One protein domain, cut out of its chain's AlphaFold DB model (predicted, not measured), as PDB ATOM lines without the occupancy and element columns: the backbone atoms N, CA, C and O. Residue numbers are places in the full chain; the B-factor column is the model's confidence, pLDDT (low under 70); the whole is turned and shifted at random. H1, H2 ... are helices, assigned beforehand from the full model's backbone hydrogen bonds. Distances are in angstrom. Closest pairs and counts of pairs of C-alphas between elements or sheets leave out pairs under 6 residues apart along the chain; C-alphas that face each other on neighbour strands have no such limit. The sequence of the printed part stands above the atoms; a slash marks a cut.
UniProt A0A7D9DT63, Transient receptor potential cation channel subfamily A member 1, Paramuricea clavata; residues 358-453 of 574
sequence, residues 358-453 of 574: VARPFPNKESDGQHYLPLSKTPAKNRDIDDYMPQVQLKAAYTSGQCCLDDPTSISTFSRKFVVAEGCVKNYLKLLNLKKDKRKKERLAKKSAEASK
ATOM      1  N   VAL A 358      42.219 -43.470 -57.550       59.81
ATOM      2  CA  VAL A 358      41.094 -44.387 -57.644       59.81
ATOM      3  C   VAL A 358      39.861 -43.780 -56.973       59.81
ATOM      4  O   VAL A 358      39.858 -43.353 -55.818       59.81
ATOM      5  N   ALA A 359      38.765 -43.735 -57.726       61.53
ATOM      6  CA  ALA A 359      37.470 -43.292 -57.232       61.53
ATOM      7  C   ALA A 359      36.975 -44.186 -56.076       61.53
ATOM      8  O   ALA A 359      36.872 -45.404 -56.228       61.53
ATOM      9  N   ARG A 360      36.628 -43.570 -54.938       66.75
ATOM     10  CA  ARG A 360      36.229 -44.243 -53.686       66.75
ATOM     11  C   ARG A 360      34.719 -44.167 -53.457       66.75
ATOM     12  O   ARG A 360      34.147 -43.133 -53.786       66.75
ATOM     13  N   PRO A 361      34.061 -45.172 -52.842       64.88
ATOM     14  CA  PRO A 361      32.616 -45.148 -52.611       64.88
ATOM     15  C   PRO A 361      32.129 -43.813 -52.031       64.88
ATOM     16  O   PRO A 361      32.576 -43.387 -50.969       64.88
ATOM     17  N   PHE A 362      31.202 -43.154 -52.729       70.06
ATOM     18  CA  PHE A 362      30.613 -41.882 -52.309       70.06
ATOM     19  C   PHE A 362      29.082 -41.985 -52.297       70.06
ATOM     20  O   PHE A 362      28.518 -42.341 -53.329       70.06
ATOM     21  N   PRO A 363      28.382 -41.723 -51.181       70.88
ATOM     22  CA  PRO A 363      26.923 -41.803 -51.120       70.88
ATOM     23  C   PRO A 363      26.244 -40.881 -52.137       70.88
ATOM     24  O   PRO A 363      26.568 -39.694 -52.216       70.88
ATOM     25  N   ASN A 364      25.265 -41.399 -52.878       74.56
ATOM     26  CA  ASN A 364      24.439 -40.559 -53.731       74.56
ATOM     27  C   ASN A 364      23.429 -39.783 -52.869       74.56
ATOM     28  O   ASN A 364      22.405 -40.320 -52.456       74.56
ATOM     29  N   LYS A 365      23.728 -38.511 -52.588       70.56
ATOM     30  CA  LYS A 365      22.881 -37.642 -51.751       70.56
ATOM     31  C   LYS A 365      21.604 -37.168 -52.451       70.56
ATOM     32  O   LYS A 365      20.728 -36.637 -51.778       70.56
ATOM     33  N   GLU A 366      21.523 -37.325 -53.770       67.44
ATOM     34  CA  GLU A 366      20.398 -36.871 -54.594       67.44
ATOM     35  C   GLU A 366      19.369 -37.980 -54.851       67.44
ATOM     36  O   GLU A 366      18.300 -37.695 -55.381       67.44
ATOM     37  N   SER A 367      19.667 -39.235 -54.491       60.53
ATOM     38  CA  SER A 367      18.722 -40.344 -54.637       60.53
ATOM     39  C   SER A 367      18.005 -40.670 -53.333       60.53
ATOM     40  O   SER A 367      18.635 -40.803 -52.287       60.53
ATOM     41  N   ASP A 368      16.709 -40.950 -53.441       57.09
ATOM     42  CA  ASP A 368      15.833 -41.434 -52.364       57.09
ATOM     43  C   ASP A 368      16.257 -42.817 -51.818       57.09
ATOM     44  O   ASP A 368      15.764 -43.276 -50.786       57.09
ATOM     45  N   GLY A 369      17.163 -43.501 -52.527       53.53
ATOM     46  CA  GLY A 369      17.667 -44.835 -52.219       53.53
ATOM     47  C   GLY A 369      19.050 -44.856 -51.565       53.53
ATOM     48  O   GLY A 369      19.847 -43.923 -51.652       53.53
ATOM     49  N   GLN A 370      19.358 -45.988 -50.930       61.78
ATOM     50  CA  GLN A 370      20.660 -46.270 -50.334       61.78
ATOM     51  C   GLN A 370      21.657 -46.774 -51.399       61.78
ATOM     52  O   GLN A 370      22.036 -47.951 -51.388       61.78
ATOM     53  N   HIS A 371      22.129 -45.882 -52.271       65.62
ATOM     54  CA  HIS A 371      23.117 -46.220 -53.300       65.62
ATOM     55  C   HIS A 371      24.324 -45.275 -53.282       65.62
ATOM     56  O   HIS A 371      24.260 -44.138 -52.811       65.62
ATOM     57  N   TYR A 372      25.450 -45.765 -53.794       69.44
ATOM     58  CA  TYR A 372      26.653 -44.968 -54.016       69.44
ATOM     59  C   TYR A 372      26.622 -44.349 -55.421       69.44
ATOM     60  O   TYR A 372      25.896 -44.817 -56.299       69.44
ATOM     61  N   LEU A 373      27.397 -43.290 -55.643       63.66
ATOM     62  CA  LEU A 373      27.563 -42.692 -56.959       63.66
ATOM     63  C   LEU A 373      28.168 -43.712 -57.940       63.66
ATOM     64  O   LEU A 373      29.071 -44.470 -57.562       63.66
ATOM     65  N   PRO A 374      27.713 -43.713 -59.208       63.66
ATOM     66  CA  PRO A 374      28.389 -44.441 -60.269       63.66
ATOM     67  C   PRO A 374      29.834 -43.974 -60.386       63.66
ATOM     68  O   PRO A 374      30.105 -42.778 -60.271       63.66
ATOM     69  N   LEU A 375      30.740 -44.897 -60.709       60.31
ATOM     70  CA  LEU A 375      32.167 -44.627 -60.866       60.31
ATOM     71  C   LEU A 375      32.495 -43.309 -61.577       60.31
ATOM     72  O   LEU A 375      33.317 -42.531 -61.104       60.31
ATOM     73  N   SER A 376      31.874 -43.080 -62.733       63.56
ATOM     74  CA  SER A 376      32.162 -41.933 -63.598       63.56
ATOM     75  C   SER A 376      31.849 -40.583 -62.951       63.56
ATOM     76  O   SER A 376      32.317 -39.556 -63.432       63.56
ATOM     77  N   LYS A 377      31.061 -40.576 -61.871       70.38
ATOM     78  CA  LYS A 377      30.669 -39.390 -61.101       70.38
ATOM     79  C   LYS A 377      31.321 -39.338 -59.720       70.38
ATOM     80  O   LYS A 377      31.124 -38.369 -58.991       70.38
ATOM     81  N   THR A 378      32.059 -40.376 -59.345       70.56
ATOM     82  CA  THR A 378      32.655 -40.509 -58.022       70.56
ATOM     83  C   THR A 378      33.962 -39.716 -57.947       70.56
ATOM     84  O   THR A 378      34.879 -39.990 -58.722       70.56
ATOM     85  N   PRO A 379      34.096 -38.753 -57.016       70.62
ATOM     86  CA  PRO A 379      35.324 -37.978 -56.897       70.62
ATOM     87  C   PRO A 379      36.486 -38.844 -56.389       70.62
ATOM     88  O   PRO A 379      36.345 -39.576 -55.408       70.62
ATOM     89  N   ALA A 380      37.647 -38.723 -57.031       67.44
ATOM     90  CA  ALA A 380      38.853 -39.464 -56.659       67.44
ATOM     91  C   ALA A 380      39.837 -38.652 -55.788       67.44
ATOM     92  O   ALA A 380      40.456 -39.194 -54.870       67.44
ATOM     93  N   LYS A 381      39.927 -37.335 -56.017       70.81
ATOM     94  CA  LYS A 381      40.880 -36.416 -55.363       70.81
ATOM     95  C   LYS A 381      40.306 -35.736 -54.119       70.81
ATOM     96  O   LYS A 381      39.089 -35.620 -53.989       70.81
ATOM     97  N   ASN A 382      41.193 -35.218 -53.262       74.06
ATOM     98  CA  ASN A 382      40.881 -34.350 -52.113       74.06
ATOM     99  C   ASN A 382      39.856 -34.937 -51.138       74.06
ATOM    100  O   ASN A 382      38.907 -34.260 -50.738       74.06
ATOM    101  N   ARG A 383      40.011 -36.214 -50.787       76.12
ATOM    102  CA  ARG A 383      39.150 -36.831 -49.774       76.12
ATOM    103  C   ARG A 383      39.956 -37.591 -48.755       76.12
ATOM    104  O   ARG A 383      40.939 -38.241 -49.120       76.12
ATOM    105  N   ASP A 384      39.475 -37.544 -47.525       77.62
ATOM    106  CA  ASP A 384      40.095 -38.221 -46.400       77.62
ATOM    107  C   ASP A 384      40.052 -39.740 -46.588       77.62
ATOM    108  O   ASP A 384      39.174 -40.301 -47.251       77.62
ATOM    109  N   ILE A 385      41.051 -40.411 -46.029       75.06
ATOM    110  CA  ILE A 385      41.149 -41.869 -46.045       75.06
ATOM    111  C   ILE A 385      39.987 -42.450 -45.214       75.06
ATOM    112  O   ILE A 385      39.642 -41.911 -44.165       75.06
ATOM    113  N   ASP A 386      39.362 -43.534 -45.694       72.31
ATOM    114  CA  ASP A 386      38.239 -44.244 -45.044       72.31
ATOM    115  C   ASP A 386      36.974 -43.416 -44.729       72.31
ATOM    116  O   ASP A 386      36.103 -43.848 -43.964       72.31
ATOM    117  N   ASP A 387      36.819 -42.231 -45.305       73.50
ATOM    118  CA  ASP A 387      35.790 -41.259 -44.921       73.50
ATOM    119  C   ASP A 387      34.332 -41.710 -45.151       73.50
ATOM    120  O   ASP A 387      33.434 -41.290 -44.419       73.50
ATOM    121  N   TYR A 388      34.090 -42.623 -46.100       72.50
ATOM    122  CA  TYR A 388      32.813 -43.337 -46.267       72.50
ATOM    123  C   TYR A 388      32.906 -44.844 -46.025       72.50
ATOM    124  O   TYR A 388      32.015 -45.579 -46.439       72.50
ATOM    125  N   MET A 389      33.936 -45.319 -45.321       73.19
ATOM    126  CA  MET A 389      34.029 -46.725 -44.934       73.19
ATOM    127  C   MET A 389      33.161 -46.990 -43.690       73.19
ATOM    128  O   MET A 389      33.562 -46.627 -42.577       73.19
ATOM    129  N   PRO A 390      31.982 -47.636 -43.801       73.06
ATOM    130  CA  PRO A 390      30.992 -47.606 -42.723       73.06
ATOM    131  C   PRO A 390      31.482 -48.252 -41.426       73.06
ATOM    132  O   PRO A 390      31.127 -47.810 -40.340       73.06
ATOM    133  N   GLN A 391      32.325 -49.281 -41.507       72.00
ATOM    134  CA  GLN A 391      32.866 -49.943 -40.322       72.00
ATOM    135  C   GLN A 391      33.804 -49.029 -39.519       72.00
ATOM    136  O   GLN A 391      33.687 -48.960 -38.295       72.00
ATOM    137  N   VAL A 392      34.711 -48.329 -40.205       72.31
ATOM    138  CA  VAL A 392      35.681 -47.400 -39.601       72.31
ATOM    139  C   VAL A 392      34.931 -46.244 -38.948       72.31
ATOM    140  O   VAL A 392      35.102 -45.951 -37.764       72.31
ATOM    141  N   GLN A 393      33.989 -45.671 -39.696       82.38
ATOM    142  CA  GLN A 393      33.174 -44.550 -39.244       82.38
ATOM    143  C   GLN A 393      32.256 -44.941 -38.074       82.38
ATOM    144  O   GLN A 393      32.078 -44.155 -37.146       82.38
ATOM    145  N   LEU A 394      31.726 -46.171 -38.045       82.12
ATOM    146  CA  LEU A 394      30.895 -46.651 -36.935       82.12
ATOM    147  C   LEU A 394      31.712 -46.873 -35.658       82.12
ATOM    148  O   LEU A 394      31.226 -46.577 -34.569       82.12
ATOM    149  N   LYS A 395      32.957 -47.356 -35.765       82.62
ATOM    150  CA  LYS A 395      33.870 -47.462 -34.609       82.62
ATOM    151  C   LYS A 395      34.199 -46.093 -34.020       82.62
ATOM    152  O   LYS A 395      34.197 -45.945 -32.796       82.62
ATOM    153  N   ALA A 396      34.462 -45.105 -34.877       87.31
ATOM    154  CA  ALA A 396      34.721 -43.733 -34.453       87.31
ATOM    155  C   ALA A 396      33.478 -43.107 -33.794       87.31
ATOM    156  O   ALA A 396      33.566 -42.562 -32.692       87.31
ATOM    157  N   ALA A 397      32.301 -43.266 -34.409       88.50
ATOM    158  CA  ALA A 397      31.029 -42.783 -33.870       88.50
ATOM    159  C   ALA A 397      30.652 -43.467 -32.543       88.50
ATOM    160  O   ALA A 397      30.139 -42.818 -31.637       88.50
ATOM    161  N   TYR A 398      30.937 -44.762 -32.391       89.06
ATOM    162  CA  TYR A 398      30.727 -45.483 -31.135       89.06
ATOM    163  C   TYR A 398      31.634 -44.961 -30.016       89.06
ATOM    164  O   TYR A 398      31.166 -44.698 -28.910       89.06
ATOM    165  N   THR A 399      32.929 -44.795 -30.302       87.62
ATOM    166  CA  THR A 399      33.918 -44.322 -29.315       87.62
ATOM    167  C   THR A 399      33.604 -42.900 -28.847       87.62
ATOM    168  O   THR A 399      33.677 -42.618 -27.657       87.62
ATOM    169  N   SER A 400      33.178 -42.030 -29.765       89.62
ATOM    170  CA  SER A 400      32.767 -40.651 -29.464       89.62
ATOM    171  C   SER A 400      31.346 -40.522 -28.896       89.62
ATOM    172  O   SER A 400      30.909 -39.414 -28.600       89.62
ATOM    173  N   GLY A 401      30.601 -41.626 -28.760       89.06
ATOM    174  CA  GLY A 401      29.216 -41.622 -28.278       89.06
ATOM    175  C   GLY A 401      28.179 -41.085 -29.273       89.06
ATOM    176  O   GLY A 401      27.004 -41.006 -28.936       89.06
ATOM    177  N   GLN A 402      28.579 -40.756 -30.504       90.06
ATOM    178  CA  GLN A 402      27.703 -40.245 -31.565       90.06
ATOM    179  C   GLN A 402      26.745 -41.298 -32.141       90.06
ATOM    180  O   GLN A 402      25.769 -40.939 -32.797       90.06
ATOM    181  N   CYS A 403      27.024 -42.591 -31.949       90.38
ATOM    182  CA  CYS A 403      26.136 -43.679 -32.356       90.38
ATOM    183  C   CYS A 403      26.123 -44.793 -31.307       90.38
ATOM    184  O   CYS A 403      27.156 -45.405 -31.026       90.38
ATOM    185  N   CYS A 404      24.947 -45.097 -30.755       91.19
ATOM    186  CA  CYS A 404      24.780 -46.118 -29.719       91.19
ATOM    187  C   CYS A 404      23.517 -46.963 -29.945       91.19
ATOM    188  O   CYS A 404      22.659 -46.624 -30.755       91.19
ATOM    189  N   LEU A 405      23.419 -48.104 -29.252       89.38
ATOM    190  CA  LEU A 405      22.254 -48.996 -29.368       89.38
ATOM    191  C   LEU A 405      20.970 -48.387 -28.809       89.38
ATOM    192  O   LEU A 405      19.887 -48.757 -29.261       89.38
ATOM    193  N   ASP A 406      21.111 -47.491 -27.838       89.81
ATOM    194  CA  ASP A 406      20.000 -46.934 -27.072       89.81
ATOM    195  C   ASP A 406      19.363 -45.721 -27.764       89.81
ATOM    196  O   ASP A 406      18.288 -45.284 -27.364       89.81
ATOM    197  N   ASP A 407      19.985 -45.211 -28.833       91.44
ATOM    198  CA  ASP A 407      19.452 -44.132 -29.660       91.44
ATOM    199  C   ASP A 407      19.162 -44.617 -31.094       91.44
ATOM    200  O   ASP A 407      20.041 -44.580 -31.968       91.44
ATOM    201  N   PRO A 408      17.911 -45.032 -31.381       92.56
ATOM    202  CA  PRO A 408      17.471 -45.388 -32.727       92.56
ATOM    203  C   PRO A 408      17.690 -44.278 -33.764       92.56
ATOM    204  O   PRO A 408      17.910 -44.577 -34.940       92.56
ATOM    205  N   THR A 409      17.671 -43.007 -33.349       93.44
ATOM    206  CA  THR A 409      17.852 -41.853 -34.240       93.44
ATOM    207  C   THR A 409      19.294 -41.759 -34.721       93.44
ATOM    208  O   THR A 409      19.524 -41.542 -35.916       93.44
ATOM    209  N   SER A 410      20.270 -41.989 -33.834       93.38
ATOM    210  CA  SER A 410      21.684 -42.082 -34.220       93.38
ATOM    211  C   SER A 410      21.923 -43.203 -35.231       93.38
ATOM    212  O   SER A 410      22.598 -42.988 -36.239       93.38
ATOM    213  N   ILE A 411      21.294 -44.368 -35.032       90.31
ATOM    214  CA  ILE A 411      21.415 -45.522 -35.930       90.31
ATOM    215  C   ILE A 411      20.838 -45.200 -37.307       90.31
ATOM    216  O   ILE A 411      21.485 -45.481 -38.315       90.31
ATOM    217  N   SER A 412      19.652 -44.590 -37.363       89.25
ATOM    218  CA  SER A 412      19.018 -44.223 -38.631       89.25
ATOM    219  C   SER A 412      19.811 -43.134 -39.367       89.25
ATOM    220  O   SER A 412      20.044 -43.211 -40.575       89.25
ATOM    221  N   THR A 413      20.340 -42.156 -38.623       90.25
ATOM    222  CA  THR A 413      21.212 -41.102 -39.163       90.25
ATOM    223  C   THR A 413      22.497 -41.685 -39.745       90.25
ATOM    224  O   THR A 413      22.875 -41.342 -40.868       90.25
ATOM    225  N   PHE A 414      23.140 -42.599 -39.016       88.69
ATOM    226  CA  PHE A 414      24.334 -43.305 -39.469       88.69
ATOM    227  C   PHE A 414      24.039 -44.158 -40.711       88.69
ATOM    228  O   PHE A 414      24.738 -44.057 -41.720       88.69
ATOM    229  N   SER A 415      22.965 -44.947 -40.657       83.56
ATOM    230  CA  SER A 415      22.487 -45.818 -41.736       83.56
ATOM    231  C   SER A 415      22.282 -45.051 -43.041       83.56
ATOM    232  O   SER A 415      22.783 -45.473 -44.085       83.56
ATOM    233  N   ARG A 416      21.624 -43.888 -42.980       82.31
ATOM    234  CA  ARG A 416      21.410 -43.018 -44.141       82.31
ATOM    235  C   ARG A 416      22.705 -42.381 -44.639       82.31
ATOM    236  O   ARG A 416      22.947 -42.372 -45.839       82.31
ATOM    237  N   LYS A 417      23.544 -41.861 -43.736       83.44
ATOM    238  CA  LYS A 417      24.797 -41.176 -44.103       83.44
ATOM    239  C   LYS A 417      25.777 -42.103 -44.823       83.44
ATOM    240  O   LYS A 417      26.438 -41.664 -45.759       83.44
ATOM    241  N   PHE A 418      25.872 -43.355 -44.380       77.00
ATOM    242  CA  PHE A 418      26.856 -44.322 -44.873       77.00
ATOM    243  C   PHE A 418      26.258 -45.433 -45.730       77.00
ATOM    244  O   PHE A 418      26.977 -46.351 -46.110       77.00
ATOM    245  N   VAL A 419      24.966 -45.355 -46.065       75.12
ATOM    246  CA  VAL A 419      24.336 -46.280 -47.015       75.12
ATOM    247  C   VAL A 419      24.456 -47.739 -46.531       75.12
ATOM    248  O   VAL A 419      24.900 -48.636 -47.246       75.12
ATOM    249  N   VAL A 420      24.094 -47.985 -45.266       75.44
ATOM    250  CA  VAL A 420      24.154 -49.311 -44.617       75.44
ATOM    251  C   VAL A 420      22.824 -49.629 -43.957       75.44
ATOM    252  O   VAL A 420      22.216 -48.753 -43.361       75.44
ATOM    253  N   ALA A 421      22.373 -50.883 -44.004       78.44
ATOM    254  CA  ALA A 421      21.137 -51.290 -43.341       78.44
ATOM    255  C   ALA A 421      21.239 -51.159 -41.808       78.44
ATOM    256  O   ALA A 421      22.217 -51.598 -41.199       78.44
ATOM    257  N   GLU A 422      20.199 -50.626 -41.159       81.25
ATOM    258  CA  GLU A 422      20.181 -50.440 -39.699       81.25
ATOM    259  C   GLU A 422      20.420 -51.741 -38.918       81.25
ATOM    260  O   GLU A 422      21.038 -51.723 -37.854       81.25
ATOM    261  N   GLY A 423      19.953 -52.883 -39.437       75.81
ATOM    262  CA  GLY A 423      20.188 -54.193 -38.825       75.81
ATOM    263  C   GLY A 423      21.678 -54.524 -38.696       75.81
ATOM    264  O   GLY A 423      22.113 -55.009 -37.652       75.81
ATOM    265  N   CYS A 424      22.478 -54.183 -39.711       74.69
ATOM    266  CA  CYS A 424      23.931 -54.359 -39.694       74.69
ATOM    267  C   CYS A 424      24.589 -53.440 -38.655       74.69
ATOM    268  O   CYS A 424      25.429 -53.897 -37.880       74.69
ATOM    269  N   VAL A 425      24.154 -52.177 -38.576       76.81
ATOM    270  CA  VAL A 425      24.636 -51.203 -37.579       76.81
ATOM    271  C   VAL A 425      24.348 -51.700 -36.158       76.81
ATOM    272  O   VAL A 425      25.257 -51.775 -35.330       76.81
ATOM    273  N   LYS A 426      23.109 -52.133 -35.885       80.62
ATOM    274  CA  LYS A 426      22.688 -52.692 -34.588       80.62
ATOM    275  C   LYS A 426      23.518 -53.914 -34.201       80.62
ATOM    276  O   LYS A 426      23.985 -54.011 -33.068       80.62
ATOM    277  N   ASN A 427      23.726 -54.845 -35.128       75.12
ATOM    278  CA  ASN A 427      24.522 -56.043 -34.859       75.12
ATOM    279  C   ASN A 427      25.982 -55.697 -34.545       75.12
ATOM    280  O   ASN A 427      26.555 -56.246 -33.603       75.12
ATOM    281  N   TYR A 428      26.566 -54.742 -35.271       75.00
ATOM    282  CA  TYR A 428      27.938 -54.319 -35.025       75.00
ATOM    283  C   TYR A 428      28.100 -53.593 -33.683       75.00
ATOM    284  O   TYR A 428      29.025 -53.883 -32.928       75.00
ATOM    285  N   LEU A 429      27.164 -52.714 -33.319       80.81
ATOM    286  CA  LEU A 429      27.167 -52.048 -32.014       80.81
ATOM    287  C   LEU A 429      27.016 -53.047 -30.848       80.81
ATOM    288  O   LEU A 429      27.705 -52.912 -29.834       80.81
ATOM    289  N   LYS A 430      26.190 -54.098 -30.995       81.00
ATOM    290  CA  LYS A 430      26.106 -55.204 -30.013       81.00
ATOM    291  C   LYS A 430      27.456 -55.887 -29.815       81.00
ATOM    292  O   LYS A 430      27.854 -56.146 -28.680       81.00
ATOM    293  N   LEU A 431      28.178 -56.138 -30.905       75.56
ATOM    294  CA  LEU A 431      29.520 -56.713 -30.858       75.56
ATOM    295  C   LEU A 431      30.517 -55.787 -30.143       75.56
ATOM    296  O   LEU A 431      31.313 -56.256 -29.325       75.56
ATOM    297  N   LEU A 432      30.470 -54.478 -30.408       78.25
ATOM    298  CA  LEU A 432      31.326 -53.497 -29.731       78.25
ATOM    299  C   LEU A 432      31.061 -53.456 -28.216       78.25
ATOM    300  O   LEU A 432      32.015 -53.525 -27.436       78.25
ATOM    301  N   ASN A 433      29.791 -53.454 -27.798       85.44
ATOM    302  CA  ASN A 433      29.406 -53.530 -26.385       85.44
ATOM    303  C   ASN A 433      29.893 -54.824 -25.723       85.44
ATOM    304  O   ASN A 433      30.546 -54.767 -24.682       85.44
ATOM    305  N   LEU A 434      29.691 -55.981 -26.364       79.69
ATOM    306  CA  LEU A 434      30.183 -57.264 -25.852       79.69
ATOM    307  C   LEU A 434      31.703 -57.236 -25.613       79.69
ATOM    308  O   LEU A 434      32.194 -57.689 -24.577       79.69
ATOM    309  N   LYS A 435      32.465 -56.672 -26.557       76.38
ATOM    310  CA  LYS A 435      33.925 -56.532 -26.436       76.38
ATOM    311  C   LYS A 435      34.337 -55.576 -25.319       76.38
ATOM    312  O   LYS A 435      35.386 -55.790 -24.706       76.38
ATOM    313  N   LYS A 436      33.575 -54.505 -25.094       84.19
ATOM    314  CA  LYS A 436      33.800 -53.554 -23.997       84.19
ATOM    315  C   LYS A 436      33.559 -54.234 -22.648       84.19
ATOM    316  O   LYS A 436      34.427 -54.178 -21.778       84.19
ATOM    317  N   ASP A 437      32.456 -54.963 -22.518       81.06
ATOM    318  CA  ASP A 437      32.089 -55.667 -21.287       81.06
ATOM    319  C   ASP A 437      33.085 -56.764 -20.921       81.06
ATOM    320  O   ASP A 437      33.482 -56.879 -19.761       81.06
ATOM    321  N   LYS A 438      33.548 -57.547 -21.903       74.94
ATOM    322  CA  LYS A 438      34.572 -58.574 -21.666       74.94
ATOM    323  C   LYS A 438      35.880 -57.982 -21.173       74.94
ATOM    324  O   LYS A 438      36.387 -58.421 -20.147       74.94
ATOM    325  N   ARG A 439      36.372 -56.927 -21.829       79.62
ATOM    326  CA  ARG A 439      37.582 -56.224 -21.383       79.62
ATOM    327  C   ARG A 439      37.430 -55.671 -19.969       79.62
ATOM    328  O   ARG A 439      38.364 -55.760 -19.178       79.62
ATOM    329  N   LYS A 440      36.256 -55.133 -19.625       84.19
ATOM    330  CA  LYS A 440      35.966 -54.667 -18.261       84.19
ATOM    331  C   LYS A 440      36.022 -55.819 -17.253       84.19
ATOM    332  O   LYS A 440      36.687 -55.685 -16.230       84.19
ATOM    333  N   LYS A 441      35.369 -56.948 -17.545       81.69
ATOM    334  CA  LYS A 441      35.372 -58.138 -16.675       81.69
ATOM    335  C   LYS A 441      36.769 -58.723 -16.492       81.69
ATOM    336  O   LYS A 441      37.134 -59.036 -15.369       81.69
ATOM    337  N   GLU A 442      37.563 -58.815 -17.554       80.88
ATOM    338  CA  GLU A 442      38.944 -59.303 -17.477       80.88
ATOM    339  C   GLU A 442      39.844 -58.383 -16.665       80.88
ATOM    340  O   GLU A 442      40.610 -58.862 -15.836       80.88
ATOM    341  N   ARG A 443      39.729 -57.060 -16.846       79.94
ATOM    342  CA  ARG A 443      40.465 -56.089 -16.024       79.94
ATOM    343  C   ARG A 443      40.104 -56.227 -14.547       79.94
ATOM    344  O   ARG A 443      40.996 -56.201 -13.706       79.94
ATOM    345  N   LEU A 444      38.818 -56.402 -14.234       84.94
ATOM    346  CA  LEU A 444      38.356 -56.629 -12.863       84.94
ATOM    347  C   LEU A 444      38.876 -57.957 -12.305       84.94
ATOM    348  O   LEU A 444      39.429 -57.965 -11.213       84.94
ATOM    349  N   ALA A 445      38.775 -59.050 -13.061       81.56
ATOM    350  CA  ALA A 445      39.275 -60.359 -12.651       81.56
ATOM    351  C   ALA A 445      40.795 -60.351 -12.434       81.56
ATOM    352  O   ALA A 445      41.265 -60.862 -11.422       81.56
ATOM    353  N   LYS A 446      41.557 -59.711 -13.332       82.31
ATOM    354  CA  LYS A 446      43.005 -59.519 -13.188       82.31
ATOM    355  C   LYS A 446      43.326 -58.702 -11.938       82.31
ATOM    356  O   LYS A 446      44.162 -59.127 -11.154       82.31
ATOM    357  N   LYS A 447      42.621 -57.590 -11.704       82.94
ATOM    358  CA  LYS A 447      42.791 -56.766 -10.497       82.94
ATOM    359  C   LYS A 447      42.476 -57.551  -9.219       82.94
ATOM    360  O   LYS A 447      43.209 -57.428  -8.247       82.94
ATOM    361  N   SER A 448      41.420 -58.362  -9.214       81.81
ATOM    362  CA  SER A 448      41.068 -59.219  -8.077       81.81
ATOM    363  C   SER A 448      42.101 -60.324  -7.847       81.81
ATOM    364  O   SER A 448      42.527 -60.513  -6.715       81.81
ATOM    365  N   ALA A 449      42.553 -61.006  -8.903       83.31
ATOM    366  CA  ALA A 449      43.596 -62.025  -8.810       83.31
ATOM    367  C   ALA A 449      44.920 -61.428  -8.312       83.31
ATOM    368  O   ALA A 449      45.544 -61.979  -7.414       83.31
ATOM    369  N   GLU A 450      45.320 -60.269  -8.844       83.69
ATOM    370  CA  GLU A 450      46.480 -59.522  -8.357       83.69
ATOM    371  C   GLU A 450      46.308 -59.108  -6.900       83.69
ATOM    372  O   GLU A 450      47.260 -59.230  -6.147       83.69
ATOM    373  N   ALA A 451      45.127 -58.654  -6.471       81.88
ATOM    374  CA  ALA A 451      44.880 -58.276  -5.080       81.88
ATOM    375  C   ALA A 451      45.022 -59.467  -4.119       81.88
ATOM    376  O   ALA A 451      45.630 -59.305  -3.066       81.88
ATOM    377  N   SER A 452      44.522 -60.647  -4.501       82.88
ATOM    378  CA  SER A 452      44.590 -61.866  -3.687       82.88
ATOM    379  C   SER A 452      45.992 -62.455  -3.568       82.88
ATOM    380  O   SER A 452      46.252 -63.156  -2.594       82.88
ATOM    381  N   LYS A 453      46.885 -62.179  -4.526       86.88
ATOM    382  CA  LYS A 453      48.241 -62.721  -4.473       86.88
ATOM    383  C   LYS A 453      49.057 -62.148  -3.321       86.88
ATOM    384  O   LYS A 453      48.955 -60.958  -3.026       86.88
TER     385      LYS A 453
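This is residues 358 to 453 of the 574 residues of the protein "Transient receptor potential cation channel subfamily A member 1" of Paramuricea clavata (UniProt A0A7D9DT63). A long straight helix, H3, sticks out as an arm from a small body, with residues 434 to 453, of which 434 to 452 belong to H3, standing free. The body holds the short helices H1 and H2 beside the first part of H3, and, at the end far from the arm, a long stretch with no named element, residues 358 to 389, that folds back on itself in loops. The printed part has 96 residues with three named helices, H1, H2 and H3 in that order along the chain, and no named strand; the class is all helix. The whole is only just loose, close to extended, with a radius of gyration of the C-alphas of 18.3 A. The C-alphas span 65 by 28 by 17 A, a rod in outline whose length comes in good part from the free arm.

The printed part begins at Val 358, whose C-alpha is at (41.094, -44.387, -57.644). Residues 358 to 389, 32 residues, hold no named element, and their C-alphas lie 9 to 27 A from the mean of all C-alphas. H1 follows, residues 390 to 399, 10 residues, and measures 14.1 A from first to last C-alpha; its C-alpha 390 is at (30.992, -47.606, -42.723). H2 is residues 408 to 418, 11 residues, and measures 15.4 A from first to last C-alpha. H3, the longest helix, is residues 422 to 452, 31 residues, and measures 45.0 A from C-alpha 422 at (20.181, -50.440, -39.699) to C-alpha 452 at (44.590, -61.866, -3.687). Lys 453 is the last printed residue.

H1 and H2 are close but not clearly touching, with 2 pairs of C-alphas within 8 A. Their closest C-alphas are those of Pro 390 and Phe 418, 5.7 A apart. They run opposite ways at a tilt of 37 degrees, only just steep. H1 and H3 are also close but not clearly touching, again with 2 pairs of C-alphas within 8 A. Their closest C-alphas are those of Tyr 398 and Leu 429, 7.5 A apart. H1 and H3 run the same way at a steep tilt of 46 degrees. H2 and H3 touch, with 6 pairs of C-alphas within 8 A, and H3 does so with residues 422 to 426 alone. Their closest C-alphas are those of Ser 415 and Glu 422, 5.6 A apart. H2 and H3 run opposite ways at a steep tilt of 65 degrees, and their centres are 24.0 A apart. In H1, H2 and H3 every pair of O of residue i and N of residue i+4 is within hydrogen-bond range.

The two C-alphas farthest apart are those of Ser 376 and Lys 453, at 64.7 A. From the first printed C-alpha to the last, Val 358 to Lys 453, the distance is 56.7 A. Without residues 434 to 453, the body of 76 residues spans 38 by 26 by 16 A, with a radius of gyration of 13.1 A, 1.15 times that of a compact globule of as many residues. The printed part has no cut. H1 and H2 are joined by a short link of 8 residues, and H2 and H3 by a tight link of 3 residues. The mean pLDDT of the printed part is 77.9. It is under 70 in 16 residues, namely residues 358 to 361, residues 366 to 376 and residue 380. The mean pLDDT is 82 for H1, 88 for H2 and 80 for H3.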